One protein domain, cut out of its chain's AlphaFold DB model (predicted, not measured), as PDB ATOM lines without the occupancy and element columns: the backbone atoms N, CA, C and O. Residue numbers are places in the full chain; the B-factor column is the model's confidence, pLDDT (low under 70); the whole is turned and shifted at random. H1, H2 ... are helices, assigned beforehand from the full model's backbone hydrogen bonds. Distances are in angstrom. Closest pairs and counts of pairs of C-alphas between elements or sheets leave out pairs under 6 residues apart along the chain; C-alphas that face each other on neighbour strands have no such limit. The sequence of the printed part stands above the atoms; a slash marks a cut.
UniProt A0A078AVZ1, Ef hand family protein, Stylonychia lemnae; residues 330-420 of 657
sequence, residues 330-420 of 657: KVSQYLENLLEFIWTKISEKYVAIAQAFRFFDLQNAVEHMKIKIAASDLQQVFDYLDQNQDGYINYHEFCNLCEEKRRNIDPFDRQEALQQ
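This is residues 330 to 420 of the 657 residues of the protein "Ef hand family protein" of Stylonychia lemnae (UniProt A0A078AVZ1). One long helix, H1, runs along one side of a cluster of short helices, H2 to H6, and the last helix, H7, makes an arm whose residues 414 to 420 stick out from the body. H4 crosses H1 nearly at right angles, H2 crosses near the end of H1 that holds Ile 346, and the small H5 joins H2 on the side of the cluster away from H1; few of these helices truly touch. The printed part has 91 residues, with seven named helices in the order H1 to H7 and no named strand; the class is all helix. It is compact, with a radius of gyration of the C-alphas of 13.5 A, and spans 41 by 31 by 25 A.

Find C-alpha 330 at (4.167, -26.470, 36.835); from there H1 runs over residues 330 to 349, 28.8 A from first to last C-alpha. Next come H2, residues 353 to 359, and H3, residues 362 to 368. Look for C-alpha 375 at (5.121, -7.517, 39.383), where H4 begins; it runs to residue 385 and is 15.3 A long. H5 holds residues 395 to 399 and H6 residues 403 to 406. H7 holds residues 411 to 420, is 14.6 A long, and ends at C-alpha 420, (23.382, -32.367, 64.985).

Start at H1, which touches H4 with residues 335 to 339 alone; the closest C-alphas, of Leu 339 and Val 381, are 6.9 A apart, and the lines are about perpendicular at 89 degrees. Farther along H1, Ile 346 has its C-alpha 6.7 A from that of Ala 356 in H2; these helices are close but not clearly touching, about perpendicular at 86 degrees. H2 and H5 only just touch, with 3 pairs of C-alphas within 8 A, the closest those of Phe 357 and Tyr 395 at 6.8 A. H3 and H4 are close but not clearly touching: the closest C-alphas, of Leu 362 and Phe 382, are 7.9 A apart, at a steep tilt of 55 degrees, opposite ways. H6 is close to H1 but not clearly touching, with the C-alphas of Glu 340 and Glu 403 closest at 7.2 A. H6 and H7 are near each other, while H7 and H1 are apart. In H1, H2, H4, H5 and H7 every O i to N i+4 pair is within hydrogen-bond range; in H3 it is 1 of 3, beside 2 of 4 O i to N i+3 pairs, and H6 is too short for an i+4 pair.

The two C-alphas farthest apart are those of Lys 372 and Gln 419, at 42.2 A. The printed part has no cut and no long link; the link from H4 to H5, nine residues, is short. The mean pLDDT of the printed part is 88.2, and residue 411 is the one printed residue under 70.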
ATOM      1  N   LYS A 330       3.858 -27.463  37.881       73.69
ATOM      2  CA  LYS A 330       4.167 -26.470  36.835       73.69
ATOM      3  C   LYS A 330       4.407 -25.074  37.396       73.69
ATOM      4  O   LYS A 330       5.272 -24.375  36.882       73.69
ATOM      5  N   VAL A 331       3.632 -24.663  38.400       75.44
ATOM      6  CA  VAL A 331       3.838 -23.380  39.089       75.44
ATOM      7  C   VAL A 331       5.149 -23.417  39.878       75.44
ATOM      8  O   VAL A 331       5.926 -22.482  39.760       75.44
ATOM      9  N   SER A 332       5.452 -24.522  40.563       82.69
ATOM     10  CA  SER A 332       6.728 -24.762  41.251       82.69
ATOM     11  C   SER A 332       7.886 -24.740  40.266       82.69
ATOM     12  O   SER A 332       8.841 -24.016  40.477       82.69
ATOM     13  N   GLN A 333       7.773 -25.435  39.133       84.56
ATOM     14  CA  GLN A 333       8.813 -25.442  38.109       84.56
ATOM     15  C   GLN A 333       9.009 -24.055  37.477       84.56
ATOM     16  O   GLN A 333      10.133 -23.652  37.193       84.56
ATOM     17  N   TYR A 334       7.926 -23.312  37.236       90.19
ATOM     18  CA  TYR A 334       8.011 -21.936  36.753       90.19
ATOM     19  C   TYR A 334       8.706 -21.028  37.773       90.19
ATOM     20  O   TYR A 334       9.623 -20.294  37.403       90.19
ATOM     21  N   LEU A 335       8.322 -21.131  39.045       90.75
ATOM     22  CA  LEU A 335       8.933 -20.404  40.150       90.75
ATOM     23  C   LEU A 335      10.410 -20.783  40.327       90.75
ATOM     24  O   LEU A 335      11.247 -19.904  40.466       90.75
ATOM     25  N   GLU A 336      10.768 -22.062  40.231       87.81
ATOM     26  CA  GLU A 336      12.154 -22.543  40.277       87.81
ATOM     27  C   GLU A 336      13.004 -21.953  39.149       87.81
ATOM     28  O   GLU A 336      14.115 -21.480  39.407       87.81
ATOM     29  N   ASN A 337      12.472 -21.918  37.922       91.38
ATOM     30  CA  ASN A 337      13.134 -21.287  36.777       91.38
ATOM     31  C   ASN A 337      13.290 -19.772  36.982       91.38
ATOM     32  O   ASN A 337      14.303 -19.191  36.596       91.38
ATOM     33  N   LEU A 338      12.292 -19.124  37.588       93.38
ATOM     34  CA  LEU A 338      12.324 -17.697  37.891       93.38
ATOM     35  C   LEU A 338      13.361 -17.374  38.978       93.38
ATOM     36  O   LEU A 338      14.148 -16.443  38.813       93.38
ATOM     37  N   LEU A 339      13.417 -18.176  40.043       92.62
ATOM     38  CA  LEU A 339      14.433 -18.090  41.093       92.62
ATOM     39  C   LEU A 339      15.835 -18.324  40.523       92.62
ATOM     40  O   LEU A 339      16.769 -17.611  40.880       92.62
ATOM     41  N   GLU A 340      15.992 -19.290  39.611       92.50
ATOM     42  CA  GLU A 340      17.261 -19.539  38.923       92.50
ATOM     43  C   GLU A 340      17.683 -18.347  38.071       92.50
ATOM     44  O   GLU A 340      18.816 -17.890  38.189       92.50
ATOM     45  N   PHE A 341      16.761 -17.782  37.298       94.00
ATOM     46  CA  PHE A 341      17.024 -16.604  36.483       94.00
ATOM     47  C   PHE A 341      17.432 -15.378  37.316       94.00
ATOM     48  O   PHE A 341      18.415 -14.710  36.985       94.00
ATOM     49  N   ILE A 342      16.718 -15.099  38.413       92.56
ATOM     50  CA  ILE A 342      17.058 -14.008  39.340       92.56
ATOM     51  C   ILE A 342      18.434 -14.258  39.962       92.56
ATOM     52  O   ILE A 342      19.273 -13.355  39.973       92.56
ATOM     53  N   TRP A 343      18.700 -15.484  40.418       93.56
ATOM     54  CA  TRP A 343      19.989 -15.857  40.996       93.56
ATOM     55  C   TRP A 343      21.147 -15.667  40.012       93.56
ATOM     56  O   TRP A 343      22.151 -15.054  40.373       93.56
ATOM     57  N   THR A 344      21.002 -16.115  38.761       93.69
ATOM     58  CA  THR A 344      22.013 -15.910  37.710       93.69
ATOM     59  C   THR A 344      22.329 -14.428  37.522       93.69
ATOM     60  O   THR A 344      23.488 -14.051  37.381       93.69
ATOM     61  N   LYS A 345      21.320 -13.554  37.563       94.19
ATOM     62  CA  LYS A 345      21.533 -12.108  37.407       94.19
ATOM     63  C   LYS A 345      22.208 -11.470  38.618       94.19
ATOM     64  O   LYS A 345      23.024 -10.563  38.453       94.19
ATOM     65  N   ILE A 346      21.907 -11.957  39.819       92.94
ATOM     66  CA  ILE A 346      22.590 -11.533  41.043       92.94
ATOM     67  C   ILE A 346      24.067 -11.942  40.992       92.94
ATOM     68  O   ILE A 346      24.932 -11.102  41.236       92.94
ATOM     69  N   SER A 347      24.366 -13.193  40.635       93.00
ATOM     70  CA  SER A 347      25.739 -13.712  40.608       93.00
ATOM     71  C   SER A 347      26.593 -13.116  39.485       93.00
ATOM     72  O   SER A 347      27.799 -12.958  39.656       93.00
ATOM     73  N   GLU A 348      25.987 -12.706  38.366       94.44
ATOM     74  CA  GLU A 348      26.669 -11.935  37.316       94.44
ATOM     75  C   GLU A 348      27.141 -10.556  37.814       94.44
ATOM     76  O   GLU A 348      28.186 -10.065  37.386       94.44
ATOM     77  N   LYS A 349      26.365  -9.905  38.692       94.62
ATOM     78  CA  LYS A 349      26.614  -8.522  39.129       94.62
ATOM     79  C   LYS A 349      27.421  -8.429  40.425       94.62
ATOM     80  O   LYS A 349      28.158  -7.459  40.611       94.62
ATOM     81  N   TYR A 350      27.280  -9.402  41.321       93.88
ATOM     82  CA  TYR A 350      27.872  -9.375  42.656       93.88
ATOM     83  C   TYR A 350      28.744 -10.606  42.893       93.88
ATOM     84  O   TYR A 350      28.293 -11.738  42.758       93.88
ATOM     85  N   VAL A 351      29.988 -10.380  43.321       92.81
ATOM     86  CA  VAL A 351      30.953 -11.459  43.603       92.81
ATOM     87  C   VAL A 351      30.599 -12.212  44.888       92.81
ATOM     88  O   VAL A 351      30.799 -13.418  44.978       92.81
ATOM     89  N   ALA A 352      30.076 -11.507  45.894       92.19
ATOM     90  CA  ALA A 352      29.700 -12.086  47.180       92.19
ATOM     91  C   ALA A 352      28.214 -11.855  47.472       92.19
ATOM     92  O   ALA A 352      27.720 -10.732  47.355       92.19
ATOM     93  N   ILE A 353      27.516 -12.887  47.953       90.44
ATOM     94  CA  ILE A 353      26.081 -12.792  48.263       90.44
ATOM     95  C   ILE A 353      25.765 -11.745  49.338       90.44
ATOM     96  O   ILE A 353      24.763 -11.045  49.243       90.44
ATOM     97  N   ALA A 354      26.649 -11.556  50.319       92.38
ATOM     98  CA  ALA A 354      26.487 -10.510  51.326       92.38
ATOM     99  C   ALA A 354      26.504  -9.098  50.715       92.38
ATOM    100  O   ALA A 354      25.828  -8.202  51.218       92.38
ATOM    101  N   GLN A 355      27.261  -8.892  49.628       93.56
ATOM    102  CA  GLN A 355      27.219  -7.633  48.883       93.56
ATOM    103  C   GLN A 355      25.891  -7.509  48.148       93.56
ATOM    104  O   GLN A 355      25.254  -6.471  48.274       93.56
ATOM    105  N   ALA A 356      25.454  -8.570  47.460       93.31
ATOM    106  CA  ALA A 356      24.149  -8.591  46.808       93.31
ATOM    107  C   ALA A 356      23.039  -8.204  47.791       93.31
ATOM    108  O   ALA A 356      22.340  -7.239  47.520       93.31
ATOM    109  N   PHE A 357      22.963  -8.854  48.960       93.56
ATOM    110  CA  PHE A 357      21.949  -8.594  49.988       93.56
ATOM    111  C   PHE A 357      21.917  -7.138  50.465       93.56
ATOM    112  O   PHE A 357      20.847  -6.554  50.575       93.56
ATOM    113  N   ARG A 358      23.077  -6.509  50.700       90.62
ATOM    114  CA  ARG A 358      23.136  -5.091  51.117       90.62
ATOM    115  C   ARG A 358      22.558  -4.134  50.076       90.62
ATOM    116  O   ARG A 358      22.107  -3.055  50.437       90.62
ATOM    117  N   PHE A 359      22.615  -4.514  48.804       88.69
ATOM    118  CA  PHE A 359      22.010  -3.775  47.699       88.69
ATOM    119  C   PHE A 359      20.609  -4.293  47.339       88.69
ATOM    120  O   PHE A 359      19.969  -3.723  46.454       88.69
ATOM    121  N   PHE A 360      20.147  -5.370  47.978       83.94
ATOM    122  CA  PHE A 360      18.918  -6.060  47.623       83.94
ATOM    123  C   PHE A 360      17.736  -5.519  48.417       83.94
ATOM    124  O   PHE A 360      17.327  -6.073  49.429       83.94
ATOM    125  N   ASP A 361      17.172  -4.430  47.918       76.38
ATOM    126  CA  ASP A 361      15.787  -4.066  48.192       76.38
ATOM    127  C   ASP A 361      14.949  -4.567  47.009       76.38
ATOM    128  O   ASP A 361      15.184  -4.143  45.881       76.38
ATOM    129  N   LEU A 362      14.063  -5.546  47.221       71.56
ATOM    130  CA  LEU A 362      13.584  -6.458  46.169       71.56
ATOM    131  C   LEU A 362      12.970  -5.738  44.949       71.56
ATOM    132  O   LEU A 362      13.170  -6.178  43.816       71.56
ATOM    133  N   GLN A 363      12.285  -4.609  45.154       73.88
ATOM    134  CA  GLN A 363      11.732  -3.800  44.059       73.88
ATOM    135  C   GLN A 363      12.820  -3.014  43.312       73.88
ATOM    136  O   GLN A 363      12.932  -3.106  42.088       73.88
ATOM    137  N   ASN A 364      13.675  -2.304  44.047       82.69
ATOM    138  CA  ASN A 364      14.719  -1.451  43.477       82.69
ATOM    139  C   ASN A 364      15.864  -2.270  42.851       82.69
ATOM    140  O   ASN A 364      16.439  -1.907  41.824       82.69
ATOM    141  N   ALA A 365      16.191  -3.419  43.439       84.44
ATOM    142  CA  ALA A 365      17.284  -4.280  43.013       84.44
ATOM    143  C   ALA A 365      17.021  -4.900  41.639       84.44
ATOM    144  O   ALA A 365      17.926  -4.939  40.803       84.44
ATOM    145  N   VAL A 366      15.788  -5.345  41.373       86.75
ATOM    146  CA  VAL A 366      15.405  -5.936  40.079       86.75
ATOM    147  C   VAL A 366      15.500  -4.905  38.955       86.75
ATOM    148  O   VAL A 366      16.053  -5.204  37.889       86.75
ATOM    149  N   GLU A 367      15.087  -3.666  39.224       86.62
ATOM    150  CA  GLU A 367      15.227  -2.552  38.286       86.62
ATOM    151  C   GLU A 367      16.705  -2.198  38.039       86.62
ATOM    152  O   GLU A 367      17.153  -2.105  36.892       86.62
ATOM    153  N   HIS A 368      17.520  -2.131  39.096       87.56
ATOM    154  CA  HIS A 368      18.963  -1.894  38.989       87.56
ATOM    155  C   HIS A 368      19.745  -3.038  38.325       87.56
ATOM    156  O   HIS A 368      20.867  -2.824  37.846       87.56
ATOM    157  N   MET A 369      19.209  -4.257  38.302       88.62
ATOM    158  CA  MET A 369      19.761  -5.388  37.548       88.62
ATOM    159  C   MET A 369      19.283  -5.411  36.088       88.62
ATOM    160  O   MET A 369      19.710  -6.273  35.321       88.62
ATOM    161  N   LYS A 370      18.446  -4.444  35.679       91.38
ATOM    162  CA  LYS A 370      17.843  -4.339  34.339       91.38
ATOM    163  C   LYS A 370      17.049  -5.585  33.946       91.38
ATOM    164  O   LYS A 370      16.978  -5.937  32.766       91.38
ATOM    165  N   ILE A 371      16.450  -6.255  34.926       90.62
ATOM    166  CA  ILE A 371      15.634  -7.436  34.682       90.62
ATOM    167  C   ILE A 371      14.180  -6.987  34.552       90.62
ATOM    168  O   ILE A 371      13.628  -6.363  35.451       90.62
ATOM    169  N   LYS A 372      13.547  -7.308  33.425       93.62
ATOM    170  CA  LYS A 372      12.116  -7.057  33.226       93.62
ATOM    171  C   LYS A 372      11.332  -8.280  33.698       93.62
ATOM    172  O   LYS A 372      11.214  -9.247  32.953       93.62
ATOM    173  N   ILE A 373      10.834  -8.233  34.930       92.94
ATOM    174  CA  ILE A 373       9.961  -9.257  35.525       92.94
ATOM    175  C   ILE A 373       8.592  -8.619  35.783       92.94
ATOM    176  O   ILE A 373       8.518  -7.440  36.129       92.94
ATOM    177  N   ALA A 374       7.503  -9.366  35.588       94.75
ATOM    178  CA  ALA A 374       6.176  -8.872  35.941       94.75
ATOM    179  C   ALA A 374       6.039  -8.751  37.468       94.75
ATOM    180  O   ALA A 374       6.526  -9.600  38.212       94.75
ATOM    181  N   ALA A 375       5.321  -7.730  37.947       92.12
ATOM    182  CA  ALA A 375       5.121  -7.517  39.383       92.12
ATOM    183  C   ALA A 375       4.480  -8.734  40.084       92.12
ATOM    184  O   ALA A 375       4.831  -9.050  41.216       92.12
ATOM    185  N   SER A 376       3.599  -9.465  39.392       93.69
ATOM    186  CA  SER A 376       2.977 -10.695  39.900       93.69
ATOM    187  C   SER A 376       3.965 -11.836  40.134       93.69
ATOM    188  O   SER A 376       3.765 -12.656  41.025       93.69
ATOM    189  N   ASP A 377       5.007 -11.920  39.314       94.69
ATOM    190  CA  ASP A 377       6.027 -12.963  39.406       94.69
ATOM    191  C   ASP A 377       7.040 -12.600  40.492       94.69
ATOM    192  O   ASP A 377       7.488 -13.458  41.249       94.69
ATOM    193  N   LEU A 378       7.335 -11.304  40.626       93.94
ATOM    194  CA  LEU A 378       8.154 -10.778  41.708       93.94
ATOM    195  C   LEU A 378       7.504 -11.018  43.078       93.94
ATOM    196  O   LEU A 378       8.192 -11.441  44.002       93.94
ATOM    197  N   GLN A 379       6.186 -10.822  43.186       94.06
ATOM    198  CA  GLN A 379       5.440 -11.135  44.405       94.06
ATOM    199  C   GLN A 379       5.511 -12.630  44.745       94.06
ATOM    200  O   GLN A 379       5.749 -12.974  45.890       94.06
ATOM    201  N   GLN A 380       5.394 -13.525  43.758       93.50
ATOM    202  CA  GLN A 380       5.527 -14.971  43.998       93.50
ATOM    203  C   GLN A 380       6.923 -15.362  44.498       93.50
ATOM    204  O   GLN A 380       7.052 -16.255  45.332       93.50
ATOM    205  N   VAL A 381       7.971 -14.711  43.987       93.62
ATOM    206  CA  VAL A 381       9.341 -14.901  44.486       93.62
ATOM    207  C   VAL A 381       9.468 -14.378  45.910       93.62
ATOM    208  O   VAL A 381      10.094 -15.036  46.733       93.62
ATOM    209  N   PHE A 382       8.864 -13.227  46.200       94.38
ATOM    210  CA  PHE A 382       8.847 -12.658  47.540       94.38
ATOM    211  C   PHE A 382       8.161 -13.600  48.534       94.38
ATOM    212  O   PHE A 382       8.807 -14.027  49.483       94.38
ATOM    213  N   ASP A 383       6.927 -14.025  48.250       94.25
ATOM    214  CA  ASP A 383       6.142 -14.939  49.092       94.25
ATOM    215  C   ASP A 383       6.844 -16.295  49.308       94.25
ATOM    216  O   ASP A 383       6.613 -16.981  50.301       94.25
ATOM    217  N   TYR A 384       7.687 -16.716  48.358       93.25
ATOM    218  CA  TYR A 384       8.489 -17.934  48.484       93.25
ATOM    219  C   TYR A 384       9.700 -17.764  49.411       93.25
ATOM    220  O   TYR A 384      10.093 -18.714  50.092       93.25
ATOM    221  N   LEU A 385      10.330 -16.586  49.401       93.62
ATOM    222  CA  LEU A 385      11.510 -16.294  50.215       93.62
ATOM    223  C   LEU A 385      11.137 -15.874  51.638       93.62
ATOM    224  O   LEU A 385      11.814 -16.303  52.567       93.62
ATOM    225  N   ASP A 386      10.066 -15.097  51.796       95.19
ATOM    226  CA  ASP A 386       9.487 -14.650  53.068       95.19
ATOM    227  C   ASP A 386       8.734 -15.814  53.742       95.19
ATOM    228  O   ASP A 386       7.505 -15.923  53.726       95.19
ATOM    229  N   GLN A 387       9.500 -16.770  54.276       93.31
ATOM    230  CA  GLN A 387       8.954 -17.984  54.889       93.31
ATOM    231  C   GLN A 387       8.232 -17.688  56.204       93.31
ATOM    232  O   GLN A 387       7.335 -18.443  56.592       93.31
ATOM    233  N   ASN A 388       8.634 -16.624  56.901       95.19
ATOM    234  CA  ASN A 388       8.015 -16.189  58.147       95.19
ATOM    235  C   ASN A 388       6.819 -15.239  57.936       95.19
ATOM    236  O   ASN A 388       6.096 -14.993  58.904       95.19
ATOM    237  N   GLN A 389       6.555 -14.802  56.700       95.31
ATOM    238  CA  GLN A 389       5.464 -13.899  56.310       95.31
ATOM    239  C   GLN A 389       5.488 -12.577  57.084       95.31
ATOM    240  O   GLN A 389       4.435 -12.025  57.421       95.31
ATOM    241  N   ASP A 390       6.683 -12.084  57.419       96.12
ATOM    242  CA  ASP A 390       6.831 -10.837  58.170       96.12
ATOM    243  C   ASP A 390       6.815  -9.591  57.268       96.12
ATOM    244  O   ASP A 390       6.798  -8.460  57.766       96.12
ATOM    245  N   GLY A 391       6.737  -9.792  55.947       94.94
ATOM    246  CA  GLY A 391       6.751  -8.729  54.953       94.94
ATOM    247  C   GLY A 391       8.158  -8.230  54.630       94.94
ATOM    248  O   GLY A 391       8.292  -7.224  53.928       94.94
ATOM    249  N   TYR A 392       9.202  -8.921  55.092       95.00
ATOM    250  CA  TYR A 392      10.602  -8.648  54.803       95.00
ATOM    251  C   TYR A 392      11.336  -9.945  54.444       95.00
ATOM    252  O   TYR A 392      10.931 -11.041  54.791       95.00
ATOM    253  N   ILE A 393      12.451  -9.824  53.720       94.31
ATOM    254  CA  ILE A 393      13.331 -10.965  53.448       94.31
ATOM    255  C   ILE A 393      14.608 -10.763  54.243       94.31
ATOM    256  O   ILE A 393      15.416  -9.876  53.946       94.31
ATOM    257  N   ASN A 394      14.802 -11.587  55.265       95.38
ATOM    258  CA  ASN A 394      16.021 -11.541  56.052       95.38
ATOM    259  C   ASN A 394      17.208 -12.156  55.279       95.38
ATOM    260  O   ASN A 394      17.061 -12.789  54.233       95.38
ATOM    261  N   TYR A 395      18.432 -11.974  55.784       94.44
ATOM    262  CA  TYR A 395      19.631 -12.476  55.098       94.44
ATOM    263  C   TYR A 395      19.625 -13.999  54.920       94.44
ATOM    264  O   TYR A 395      20.143 -14.508  53.928       94.44
ATOM    265  N   HIS A 396      19.048 -14.735  55.872       92.88
ATOM    266  CA  HIS A 396      18.999 -16.191  55.819       92.88
ATOM    267  C   HIS A 396      18.027 -16.671  54.734       92.88
ATOM    268  O   HIS A 396      18.376 -17.541  53.938       92.88
ATOM    269  N   GLU A 397      16.861 -16.041  54.643       93.75
ATOM    270  CA  GLU A 397      15.872 -16.245  53.584       93.75
ATOM    271  C   GLU A 397      16.415 -15.851  52.212       93.75
ATOM    272  O   GLU A 397      16.273 -16.601  51.250       93.75
ATOM    273  N   PHE A 398      17.136 -14.732  52.122       94.25
ATOM    274  CA  PHE A 398      17.805 -14.323  50.889       94.25
ATOM    275  C   PHE A 398      18.840 -15.355  50.422       94.25
ATOM    276  O   PHE A 398      18.933 -15.645  49.230       94.25
ATOM    277  N   CYS A 399      19.587 -15.966  51.348       92.25
ATOM    278  CA  CYS A 399      20.520 -17.048  51.023       92.25
ATOM    279  C   CYS A 399      19.823 -18.275  50.409       92.25
ATOM    280  O   CYS A 399      20.483 -19.050  49.719       92.25
ATOM    281  N   ASN A 400      18.507 -18.446  50.584       88.75
ATOM    282  CA  ASN A 400      17.760 -19.518  49.922       88.75
ATOM    283  C   ASN A 400      17.627 -19.307  48.401       88.75
ATOM    284  O   ASN A 400      17.237 -20.239  47.701       88.75
ATOM    285  N   LEU A 401      17.991 -18.135  47.858       88.56
ATOM    286  CA  LEU A 401      18.146 -17.936  46.410       88.56
ATOM    287  C   LEU A 401      19.376 -18.655  45.838       88.56
ATOM    288  O   LEU A 401      19.363 -19.013  44.652       88.56
ATOM    289  N   CYS A 402      20.410 -18.902  46.654       87.62
ATOM    290  CA  CYS A 402      21.624 -19.590  46.222       87.62
ATOM    291  C   CYS A 402      21.288 -20.930  45.575       87.62
ATOM    292  O   CYS A 402      20.571 -21.751  46.148       87.62
ATOM    293  N   GLU A 403      21.879 -21.196  44.411       81.81
ATOM    294  CA  GLU A 403      21.767 -22.497  43.748       81.81
ATOM    295  C   GLU A 403      22.146 -23.658  44.683       81.81
ATOM    296  O   GLU A 403      21.472 -24.688  44.692       81.81
ATOM    297  N   GLU A 404      23.174 -23.466  45.510       78.38
ATOM    298  CA  GLU A 404      23.690 -24.475  46.438       78.38
ATOM    299  C   GLU A 404      22.640 -24.901  47.471       78.38
ATOM    300  O   GLU A 404      22.426 -26.099  47.682       78.38
ATOM    301  N   LYS A 405      21.918 -23.930  48.043       77.69
ATOM    302  CA  LYS A 405      20.819 -24.191  48.974       77.69
ATOM    303  C   LYS A 405      19.591 -24.756  48.268       77.69
ATOM    304  O   LYS A 405      19.046 -25.759  48.718       77.69
ATOM    305  N   ARG A 406      19.201 -24.210  47.109       76.00
ATOM    306  CA  ARG A 406      18.035 -24.712  46.347       76.00
ATOM    307  C   ARG A 406      18.199 -26.162  45.899       76.00
ATOM    308  O   ARG A 406      17.230 -26.916  45.879       76.00
ATOM    309  N   ARG A 407      19.420 -26.567  45.546       74.69
ATOM    310  CA  ARG A 407      19.728 -27.940  45.116       74.69
ATOM    311  C   ARG A 407      20.072 -28.875  46.277       74.69
ATOM    312  O   ARG A 407      20.347 -30.046  46.023       74.69
ATOM    313  N   ASN A 408      20.037 -28.401  47.529       74.94
ATOM    314  CA  ASN A 408      20.475 -29.146  48.715       74.94
ATOM    315  C   ASN A 408      21.904 -29.710  48.569       74.94
ATOM    316  O   ASN A 408      22.192 -30.831  48.996       74.94
ATOM    317  N   ILE A 409      22.792 -28.952  47.922       78.00
ATOM    318  CA  ILE A 409      24.211 -29.298  47.743       78.00
ATOM    319  C   ILE A 409      25.135 -28.419  48.589       78.00
ATOM    320  O   ILE A 409      26.353 -28.545  48.466       78.00
ATOM    321  N   ASP A 410      24.575 -27.556  49.443       77.69
ATOM    322  CA  ASP A 410      25.343 -26.701  50.342       77.69
ATOM    323  C   ASP A 410      26.251 -27.565  51.253       77.69
ATOM    324  O   ASP A 410      25.768 -28.386  52.049       77.69
ATOM    325  N   PRO A 411      27.588 -27.429  51.140       68.19
ATOM    326  CA  PRO A 411      28.522 -28.196  51.953       68.19
ATOM    327  C   PRO A 411      28.430 -27.859  53.449       68.19
ATOM    328  O   PRO A 411      28.816 -28.696  54.271       68.19
ATOM    329  N   PHE A 412      27.919 -26.680  53.817       75.38
ATOM    330  CA  PHE A 412      27.793 -26.234  55.204       75.38
ATOM    331  C   PHE A 412      26.545 -26.807  55.882       75.38
ATOM    332  O   PHE A 412      26.655 -27.301  57.006       75.38
ATOM    333  N   ASP A 413      25.411 -26.887  55.182       77.38
ATOM    334  CA  ASP A 413      24.198 -27.540  55.705       77.38
ATOM    335  C   ASP A 413      24.465 -29.027  56.005       77.38
ATOM    336  O   ASP A 413      24.027 -29.578  57.022       77.38
ATOM    337  N   ARG A 414      25.290 -29.686  55.178       74.94
ATOM    338  CA  ARG A 414      25.736 -31.063  55.437       74.94
ATOM    339  C   ARG A 414      26.570 -31.172  56.714       74.94
ATOM    340  O   ARG A 414      26.462 -32.172  57.427       74.94
ATOM    341  N   GLN A 415      27.411 -30.183  57.012       78.00
ATOM    342  CA  GLN A 415      28.203 -30.172  58.242       78.00
ATOM    343  C   GLN A 415      27.333 -29.931  59.470       78.00
ATOM    344  O   GLN A 415      27.544 -30.593  60.486       78.00
ATOM    345  N   GLU A 416      26.344 -29.046  59.384       79.25
ATOM    346  CA  GLU A 416      25.422 -28.792  60.487       79.25
ATOM    347  C   GLU A 416      24.546 -30.017  60.778       79.25
ATOM    348  O   GLU A 416      24.444 -30.442  61.932       79.25
ATOM    349  N   ALA A 417      24.035 -30.684  59.738       74.38
ATOM    350  CA  ALA A 417      23.329 -31.958  59.871       74.38
ATOM    351  C   ALA A 417      24.214 -33.048  60.509       74.38
ATOM    352  O   ALA A 417      23.770 -33.775  61.404       74.38
ATOM    353  N   LEU A 418      25.490 -33.141  60.112       81.50
ATOM    354  CA  LEU A 418      26.456 -34.062  60.726       81.50
ATOM    355  C   LEU A 418      26.760 -33.695  62.186       81.50
ATOM    356  O   LEU A 418      26.879 -34.586  63.029       81.50
ATOM    357  N   GLN A 419      26.854 -32.406  62.514       87.69
ATOM    358  CA  GLN A 419      27.050 -31.947  63.886       87.69
ATOM    359  C   GLN A 419      25.830 -32.247  64.757       87.69
ATOM    360  O   GLN A 419      26.000 -32.764  65.861       87.69
ATOM    361  N   GLN A 420      24.609 -32.003  64.276       83.62
ATOM    362  CA  GLN A 420      23.382 -32.367  64.985       83.62
ATOM    363  C   GLN A 420      23.284 -33.883  65.190       83.62
ATOM    364  O   GLN A 420      23.034 -34.334  66.308       83.62
TER     365      GLN A 420